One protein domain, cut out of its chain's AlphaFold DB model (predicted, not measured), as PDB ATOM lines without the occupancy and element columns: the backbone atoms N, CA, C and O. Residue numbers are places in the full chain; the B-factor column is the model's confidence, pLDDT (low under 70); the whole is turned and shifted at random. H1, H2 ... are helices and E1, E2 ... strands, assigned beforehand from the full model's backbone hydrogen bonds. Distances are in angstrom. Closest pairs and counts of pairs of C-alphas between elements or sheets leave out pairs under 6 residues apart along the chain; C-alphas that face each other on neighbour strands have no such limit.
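This is residues 21 to 79 of the 169 residues of an uncharacterized protein of Acyrthosiphon pisum (UniProt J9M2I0). A loose ring of short elements makes one end of an elongated outline, with H1 and H2 packed together on one side of it and the short antiparallel strand pair E1 and E2 with H3 on the other, while a separate strand hairpin, E3 and E4, makes the other end. Residues 62 to 68 join the lobe to the hairpin. The printed part has 59 residues with three named helices and four named strands in the order E1, H1, H2, E2, H3, E3, E4; the class is mixed, helices and strands, with two sheets of two antiparallel strands each, E1 - E2 and E3 - E4. The whole is only just compact, close to loose, with a radius of gyration of the C-alphas of 12.1 A, and it spans 34 by 21 by 17 A.

E1, residues 21 to 23, and E2, residues 51 to 54, are antiparallel neighbours at 143 degrees between their directions; N 21 and O 53 are within hydrogen-bond range at 2.9 A, and N 23 and O 51 at 2.8 A. H1, residues 27 to 37, touches H2, residues 42 to 45, and their closest C-alphas are those of Ile 31 and His 42, 4.7 A apart. H3, residues 55 to 61, follows E2 by a tight link with 0 residues between them. H1 and H3 only just touch, with 3 pairs of C-alphas within 8 A, the closest being those of Ala 33 and Tyr 61 at 6.8 A; they run the same way at a steep tilt of 39 degrees. H2 and H3 are apart. E3, residues 69 to 72, and E4, residues 75 to 78, form a hairpin, antiparallel at 140 degrees, with N 70 and O 77 within hydrogen-bond range at 2.8 A and N 72 and O 75 at 2.9 A. E3 and E4 are each apart from E1, E2, H1 and H2. In H1 and H3 every O i to N i+4 pair is within hydrogen-bond range; H2 is too short for such a pair, and its 1 pair of O i to N i+3 is within range.

E1 begins at C-alpha 21, (-30.818, -26.765, 49.843). H1 is 15.2 A long from first to last C-alpha, and begins at C-alpha 27, (-33.256, -28.478, 38.261). E2 measures 10.3 A, H3 10.2 A, E3 9.7 A and E4 10.0 A. The shorter E1 and H2 measure 6.2 A and 4.8 A. E4 ends at C-alpha 78, (-26.201, -6.937, 28.164).

The two C-alphas farthest apart, those of Lys 47 and Asp 73, are 34.6 A apart. The printed part has no cut and no long link; the link from H3 to E3, with 7 residues between them, is short but not tight. The mean pLDDT of the printed part is 93.9, and no printed residue is under 70.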
ATOM      1  N   VAL A  21     -29.544 -26.242  50.317       96.12
ATOM      2  CA  VAL A  21     -30.818 -26.765  49.843       96.12
ATOM      3  C   VAL A  21     -30.549 -27.858  48.820       96.12
ATOM      4  O   VAL A  21     -29.665 -27.727  47.973       96.12
ATOM      5  N   GLU A  22     -31.326 -28.930  48.900       96.62
ATOM      6  CA  GLU A  22     -31.382 -29.946  47.861       96.62
ATOM      7  C   GLU A  22     -32.415 -29.535  46.810       96.62
ATOM      8  O   GLU A  22     -33.564 -29.209  47.118       96.62
ATOM      9  N   VAL A  23     -31.978 -29.462  45.558       95.62
ATOM     10  CA  VAL A  23     -32.797 -29.035  44.429       95.62
ATOM     11  C   VAL A  23     -33.200 -30.268  43.643       95.62
ATOM     12  O   VAL A  23     -32.451 -30.740  42.800       95.62
ATOM     13  N   GLU A  24     -34.402 -30.756  43.921       93.88
ATOM     14  CA  GLU A  24     -35.098 -31.755  43.101       93.88
ATOM     15  C   GLU A  24     -36.058 -31.034  42.144       93.88
ATOM     16  O   GLU A  24     -35.902 -31.010  40.924       93.88
ATOM     17  N   ARG A  25     -37.033 -30.323  42.726       88.06
ATOM     18  CA  ARG A  25     -38.031 -29.532  42.001       88.06
ATOM     19  C   ARG A  25     -37.439 -28.168  41.653       88.06
ATOM     20  O   ARG A  25     -37.448 -27.232  42.460       88.06
ATOM     21  N   GLY A  26     -36.891 -28.062  40.448       87.94
ATOM     22  CA  GLY A  26     -36.296 -26.829  39.926       87.94
ATOM     23  C   GLY A  26     -34.907 -26.986  39.319       87.94
ATOM     24  O   GLY A  26     -34.270 -25.959  39.083       87.94
ATOM     25  N   LEU A  27     -34.456 -28.218  39.060       95.38
ATOM     26  CA  LEU A  27     -33.256 -28.478  38.261       95.38
ATOM     27  C   LEU A  27     -33.326 -27.799  36.890       95.38
ATOM     28  O   LEU A  27     -32.356 -27.153  36.513       95.38
ATOM     29  N   ASP A  28     -34.485 -27.799  36.222       95.69
ATOM     30  CA  ASP A  28     -34.671 -27.114  34.929       95.69
ATOM     31  C   ASP A  28     -34.279 -25.633  34.983       95.69
ATOM     32  O   ASP A  28     -33.695 -25.098  34.047       95.69
ATOM     33  N   LYS A  29     -34.538 -24.953  36.109       95.56
ATOM     34  CA  LYS A  29     -34.132 -23.550  36.282       95.56
ATOM     35  C   LYS A  29     -32.616 -23.401  36.399       95.56
ATOM     36  O   LYS A  29     -32.083 -22.401  35.935       95.56
ATOM     37  N   LEU A  30     -31.934 -24.359  37.030       96.50
ATOM     38  CA  LEU A  30     -30.470 -24.379  37.096       96.50
ATOM     39  C   LEU A  30     -29.860 -24.734  35.735       96.50
ATOM     40  O   LEU A  30     -28.881 -24.111  35.336       96.50
ATOM     41  N   ILE A  31     -30.463 -25.681  35.015       96.88
ATOM     42  CA  ILE A  31     -30.065 -26.079  33.661       96.88
ATOM     43  C   ILE A  31     -30.190 -24.885  32.714       96.88
ATOM     44  O   ILE A  31     -29.199 -24.505  32.097       96.88
ATOM     45  N   ASN A  32     -31.356 -24.236  32.661       95.44
ATOM     46  CA  ASN A  32     -31.574 -23.068  31.806       95.44
ATOM     47  C   ASN A  32     -30.606 -21.933  32.153       95.44
ATOM     48  O   ASN A  32     -29.967 -21.389  31.260       95.44
ATOM     49  N   ALA A  33     -30.423 -21.635  33.444       94.88
ATOM     50  CA  ALA A  33     -29.453 -20.630  33.866       94.88
ATOM     51  C   ALA A  33     -28.023 -20.983  33.422       94.88
ATOM     52  O   ALA A  33     -27.298 -20.104  32.977       94.88
ATOM     53  N   SER A  34     -27.613 -22.254  33.497       96.12
ATOM     54  CA  SER A  34     -26.299 -22.689  33.007       96.12
ATOM     55  C   SER A  34     -26.151 -22.527  31.491       96.12
ATOM     56  O   SER A  34     -25.110 -22.064  31.027       96.12
ATOM     57  N   VAL A  35     -27.186 -22.869  30.716       95.00
ATOM     58  CA  VAL A  35     -27.193 -22.695  29.254       95.00
ATOM     59  C   VAL A  35     -27.079 -21.216  28.888       95.00
ATOM     60  O   VAL A  35     -26.225 -20.853  28.085       95.00
ATOM     61  N   GLU A  36     -27.880 -20.351  29.511       91.56
ATOM     62  CA  GLU A  36     -27.851 -18.907  29.249       91.56
ATOM     63  C   GLU A  36     -26.515 -18.259  29.652       91.56
ATOM     64  O   GLU A  36     -26.084 -17.283  29.036       91.56
ATOM     65  N   ARG A  37     -25.846 -18.798  30.678       92.12
ATOM     66  CA  ARG A  37     -24.514 -18.357  31.121       92.12
ATOM     67  C   ARG A  37     -23.376 -18.901  30.264       92.12
ATOM     68  O   ARG A  37     -22.302 -18.304  30.259       92.12
ATOM     69  N   GLY A  38     -23.583 -20.033  29.593       92.00
ATOM     70  CA  GLY A  38     -22.549 -20.724  28.826       92.00
ATOM     71  C   GLY A  38     -21.441 -21.344  29.688       92.00
ATOM     72  O   GLY A  38     -20.309 -21.439  29.230       92.00
ATOM     73  N   ASP A  39     -21.735 -21.750  30.928       94.50
ATOM     74  CA  ASP A  39     -20.728 -22.294  31.862       94.50
ATOM     75  C   ASP A  39     -20.595 -23.830  31.842       94.50
ATOM     76  O   ASP A  39     -19.854 -24.400  32.640       94.50
ATOM     77  N   GLY A  40     -21.317 -24.515  30.950       96.62
ATOM     78  CA  GLY A  40     -21.204 -25.965  30.730       96.62
ATOM     79  C   GLY A  40     -21.763 -26.854  31.850       96.62
ATOM     80  O   GLY A  40     -21.914 -28.060  31.667       96.62
ATOM     81  N   LYS A  41     -22.153 -26.293  33.002       96.25
ATOM     82  CA  LYS A  41     -22.659 -27.071  34.150       96.25
ATOM     83  C   LYS A  41     -23.955 -27.845  33.837       96.25
ATOM     84  O   LYS A  41     -24.241 -28.856  34.482       96.25
ATOM     85  N   HIS A  42     -24.732 -27.416  32.840       97.38
ATOM     86  CA  HIS A  42     -25.963 -28.074  32.393       97.38
ATOM     87  C   HIS A  42     -25.748 -29.518  31.925       97.38
ATOM     88  O   HIS A  42     -26.625 -30.345  32.158       97.38
ATOM     89  N   GLU A  43     -24.593 -29.850  31.341       97.31
ATOM     90  CA  GLU A  43     -24.288 -31.211  30.866       97.31
ATOM     91  C   GLU A  43     -24.291 -32.244  32.000       97.31
ATOM     92  O   GLU A  43     -24.653 -33.409  31.813       97.31
ATOM     93  N   GLN A  44     -23.873 -31.815  33.192       96.12
ATOM     94  CA  GLN A  44     -23.907 -32.635  34.396       96.12
ATOM     95  C   GLN A  44     -25.289 -32.579  35.045       96.12
ATOM     96  O   GLN A  44     -25.840 -33.625  35.381       96.12
ATOM     97  N   LEU A  45     -25.885 -31.386  35.169       96.00
ATOM     98  CA  LEU A  45     -27.207 -31.209  35.785       96.00
ATOM     99  C   LEU A  45     -28.308 -32.021  35.091       96.00
ATOM    100  O   LEU A  45     -29.186 -32.536  35.773       96.00
ATOM    101  N   GLN A  46     -28.249 -32.177  33.766       96.19
ATOM    102  CA  GLN A  46     -29.204 -32.987  32.995       96.19
ATOM    103  C   GLN A  46     -29.161 -34.483  33.346       96.19
ATOM    104  O   GLN A  46     -30.131 -35.196  33.102       96.19
ATOM    105  N   LYS A  47     -28.047 -34.967  33.909       96.31
ATOM    106  CA  LYS A  47     -27.857 -36.372  34.310       96.31
ATOM    107  C   LYS A  47     -28.262 -36.624  35.767       96.31
ATOM    108  O   LYS A  47     -28.221 -37.767  36.215       96.31
ATOM    109  N   LEU A  48     -28.619 -35.576  36.510       95.19
ATOM    110  CA  LEU A  48     -28.943 -35.638  37.932       95.19
ATOM    111  C   LEU A  48     -30.455 -35.529  38.158       95.19
ATOM    112  O   LEU A  48     -31.151 -34.796  37.464       95.19
ATOM    113  N   SER A  49     -30.957 -36.231  39.175       95.00
ATOM    114  CA  SER A  49     -32.335 -36.090  39.672       95.00
ATOM    115  C   SER A  49     -32.449 -35.099  40.836       95.00
ATOM    116  O   SER A  49     -33.521 -34.542  41.073       95.00
ATOM    117  N   SER A  50     -31.345 -34.854  41.547       96.44
ATOM    118  CA  SER A  50     -31.217 -33.831  42.581       96.44
ATOM    119  C   SER A  50     -29.778 -33.313  42.651       96.44
ATOM    120  O   SER A  50     -28.838 -33.968  42.199       96.44
ATOM    121  N   THR A  51     -29.587 -32.117  43.207       96.38
ATOM    122  CA  THR A  51     -28.249 -31.615  43.554       96.38
ATOM    123  C   THR A  51     -28.297 -30.714  44.782       96.38
ATOM    124  O   THR A  51     -29.288 -30.014  45.005       96.38
ATOM    125  N   LYS A  52     -27.229 -30.708  45.586       96.81
ATOM    126  CA  LYS A  52     -27.102 -29.814  46.744       96.81
ATOM    127  C   LYS A  52     -26.335 -28.556  46.376       96.81
ATOM    128  O   LYS A  52     -25.248 -28.596  45.802       96.81
ATOM    129  N   VAL A  53     -26.908 -27.420  46.751       97.06
ATOM    130  CA  VAL A  53     -26.318 -26.096  46.539       97.06
ATOM    131  C   VAL A  53     -26.524 -25.230  47.772       97.06
ATOM    132  O   VAL A  53     -27.483 -25.419  48.524       97.06
ATOM    133  N   HIS A  54     -25.670 -24.230  47.975       97.06
ATOM    134  CA  HIS A  54     -25.977 -23.179  48.939       97.06
ATOM    135  C   HIS A  54     -27.221 -22.407  48.494       97.06
ATOM    136  O   HIS A  54     -27.423 -22.119  47.308       97.06
ATOM    137  N   VAL A  55     -28.046 -22.017  49.465       95.75
ATOM    138  CA  VAL A  55     -29.264 -21.229  49.231       95.75
ATOM    139  C   VAL A  55     -28.935 -19.927  48.496       95.75
ATOM    140  O   VAL A  55     -29.684 -19.515  47.608       95.75
ATOM    141  N   GLN A  56     -27.813 -19.292  48.845       94.94
ATOM    142  CA  GLN A  56     -27.381 -18.052  48.211       94.94
ATOM    143  C   GLN A  56     -26.903 -18.280  46.775       94.94
ATOM    144  O   GLN A  56     -27.392 -17.601  45.873       94.94
ATOM    145  N   CYS A  57     -26.066 -19.295  46.537       95.62
ATOM    146  CA  CYS A  57     -25.629 -19.657  45.188       95.62
ATOM    147  C   CYS A  57     -26.819 -19.922  44.266       95.62
ATOM    148  O   CYS A  57     -26.859 -19.393  43.161       95.62
ATOM    149  N   ARG A  58     -27.846 -20.649  44.734       94.69
ATOM    150  CA  ARG A  58     -29.071 -20.864  43.950       94.69
ATOM    151  C   ARG A  58     -29.728 -19.545  43.536       94.69
ATOM    152  O   ARG A  58     -30.107 -19.396  42.380       94.69
ATOM    153  N   LYS A  59     -29.889 -18.602  44.472       92.81
ATOM    154  CA  LYS A  59     -30.511 -17.295  44.194       92.81
ATOM    155  C   LYS A  59     -29.691 -16.480  43.206       92.81
ATOM    156  O   LYS A  59     -30.273 -15.810  42.355       92.81
ATOM    157  N   GLU A  60     -28.372 -16.491  43.356       94.75
ATOM    158  CA  GLU A  60     -27.484 -15.671  42.545       94.75
ATOM    159  C   GLU A  60     -27.337 -16.210  41.128       94.75
ATOM    160  O   GLU A  60     -27.457 -15.446  40.169       94.75
ATOM    161  N   TYR A  61     -27.171 -17.523  41.010       95.31
ATOM    162  CA  TYR A  61     -26.960 -18.227  39.754       95.31
ATOM    163  C   TYR A  61     -28.146 -18.082  38.796       95.31
ATOM    164  O   TYR A  61     -27.962 -17.771  37.623       95.31
ATOM    165  N   THR A  62     -29.382 -18.201  39.294       93.56
ATOM    166  CA  THR A  62     -30.586 -18.136  38.443       93.56
ATOM    167  C   THR A  62     -31.054 -16.717  38.109       93.56
ATOM    168  O   THR A  62     -32.140 -16.556  37.559       93.56
ATOM    169  N   ARG A  63     -30.325 -15.665  38.503       92.38
ATOM    170  CA  ARG A  63     -30.731 -14.267  38.275       92.38
ATOM    171  C   ARG A  63     -29.824 -13.601  37.239       92.38
ATOM    172  O   ARG A  63     -28.728 -13.201  37.624       92.38
ATOM    173  N   PRO A  64     -30.291 -13.372  35.995       90.31
ATOM    174  CA  PRO A  64     -29.513 -12.711  34.939       90.31
ATOM    175  C   PRO A  64     -28.825 -11.411  35.367       90.31
ATOM    176  O   PRO A  64     -27.676 -11.148  35.008       90.31
ATOM    177  N   SER A  65     -29.486 -10.624  36.220       89.81
ATOM    178  CA  SER A  65     -28.955  -9.363  36.744       89.81
ATOM    179  C   SER A  65     -27.639  -9.485  37.515       89.81
ATOM    180  O   SER A  65     -26.900  -8.508  37.624       89.81
ATOM    181  N   ASN A  66     -27.335 -10.671  38.042       90.50
ATOM    182  CA  ASN A  66     -26.114 -10.926  38.801       90.50
ATOM    183  C   ASN A  66     -24.933 -11.330  37.913       90.50
ATOM    184  O   ASN A  66     -23.821 -11.480  38.411       90.50
ATOM    185  N   TRP A  67     -25.151 -11.515  36.610       89.12
ATOM    186  CA  TRP A  67     -24.121 -11.983  35.686       89.12
ATOM    187  C   TRP A  67     -24.165 -11.265  34.341       89.12
ATOM    188  O   TRP A  67     -24.014 -11.862  33.283       89.12
ATOM    189  N   GLY A  68     -24.316  -9.943  34.407       88.94
ATOM    190  CA  GLY A  68     -24.068  -9.073  33.260       88.94
ATOM    191  C   GLY A  68     -25.290  -8.772  32.405       88.94
ATOM    192  O   GLY A  68     -25.116  -8.234  31.318       88.94
ATOM    193  N   TRP A  69     -26.507  -9.036  32.885       91.44
ATOM    194  CA  TRP A  69     -27.736  -8.672  32.176       91.44
ATOM    195  C   TRP A  69     -28.548  -7.607  32.912       91.44
ATOM    196  O   TRP A  69     -28.431  -7.415  34.119       91.44
ATOM    197  N   VAL A  70     -29.398  -6.896  32.183       92.00
ATOM    198  CA  VAL A  70     -30.420  -6.000  32.724       92.00
ATOM    199  C   VAL A  70     -31.736  -6.268  32.007       92.00
ATOM    200  O   VAL A  70     -31.771  -6.412  30.789       92.00
ATOM    201  N   MET A  71     -32.828  -6.344  32.762       90.44
ATOM    202  CA  MET A  71     -34.162  -6.539  32.200       90.44
ATOM    203  C   MET A  71     -34.751  -5.186  31.789       90.44
ATOM    204  O   MET A  71     -34.837  -4.280  32.622       90.44
ATOM    205  N   ARG A  72     -35.137  -5.037  30.518       92.50
ATOM    206  CA  ARG A  72     -35.861  -3.866  29.990       92.50
ATOM    207  C   ARG A  72     -36.915  -4.349  29.006       92.50
ATOM    208  O   ARG A  72     -36.592  -5.157  28.145       92.50
ATOM    209  N   ASP A  73     -38.155  -3.892  29.164       93.12
ATOM    210  CA  ASP A  73     -39.289  -4.285  28.311       93.12
ATOM    211  C   ASP A  73     -39.444  -5.812  28.170       93.12
ATOM    212  O   ASP A  73     -39.672  -6.338  27.085       93.12
ATOM    213  N   ASN A  74     -39.274  -6.540  29.283       88.81
ATOM    214  CA  ASN A  74     -39.263  -8.011  29.353       88.81
ATOM    215  C   ASN A  74     -38.188  -8.705  28.494       88.81
ATOM    216  O   ASN A  74     -38.249  -9.917  28.294       88.81
ATOM    217  N   LEU A  75     -37.177  -7.967  28.036       91.06
ATOM    218  CA  LEU A  75     -36.023  -8.480  27.304       91.06
ATOM    219  C   LEU A  75     -34.748  -8.350  28.145       91.06
ATOM    220  O   LEU A  75     -34.589  -7.416  28.938       91.06
ATOM    221  N   LEU A  76     -33.835  -9.307  27.972       90.12
ATOM    222  CA  LEU A  76     -32.509  -9.276  28.581       90.12
ATOM    223  C   LEU A  76     -31.555  -8.488  27.687       90.12
ATOM    224  O   LEU A  76     -31.312  -8.851  26.540       90.12
ATOM    225  N   TRP A  77     -30.989  -7.422  28.242       92.38
ATOM    226  CA  TRP A  77     -29.974  -6.604  27.592       92.38
ATOM    227  C   TRP A  77     -28.629  -6.783  28.289       92.38
ATOM    228  O   TRP A  77     -28.596  -6.816  29.522       92.38
ATOM    229  N   PRO A  78     -27.515  -6.875  27.549       91.69
ATOM    230  CA  PRO A  78     -26.201  -6.937  28.164       91.69
ATOM    231  C   PRO A  78     -25.927  -5.635  28.922       91.69
ATOM    232  O   PRO A  78     -26.181  -4.527  28.438       91.69
ATOM    233  N   LYS A  79     -25.400  -5.765  30.137       90.62
ATOM    234  CA  LYS A  79     -24.926  -4.642  30.934       90.62
ATOM    235  C   LYS A  79     -23.628  -4.144  30.311       90.62
ATOM    236  O   LYS A  79     -22.588  -4.787  30.422       90.62
TER     237      LYS A  79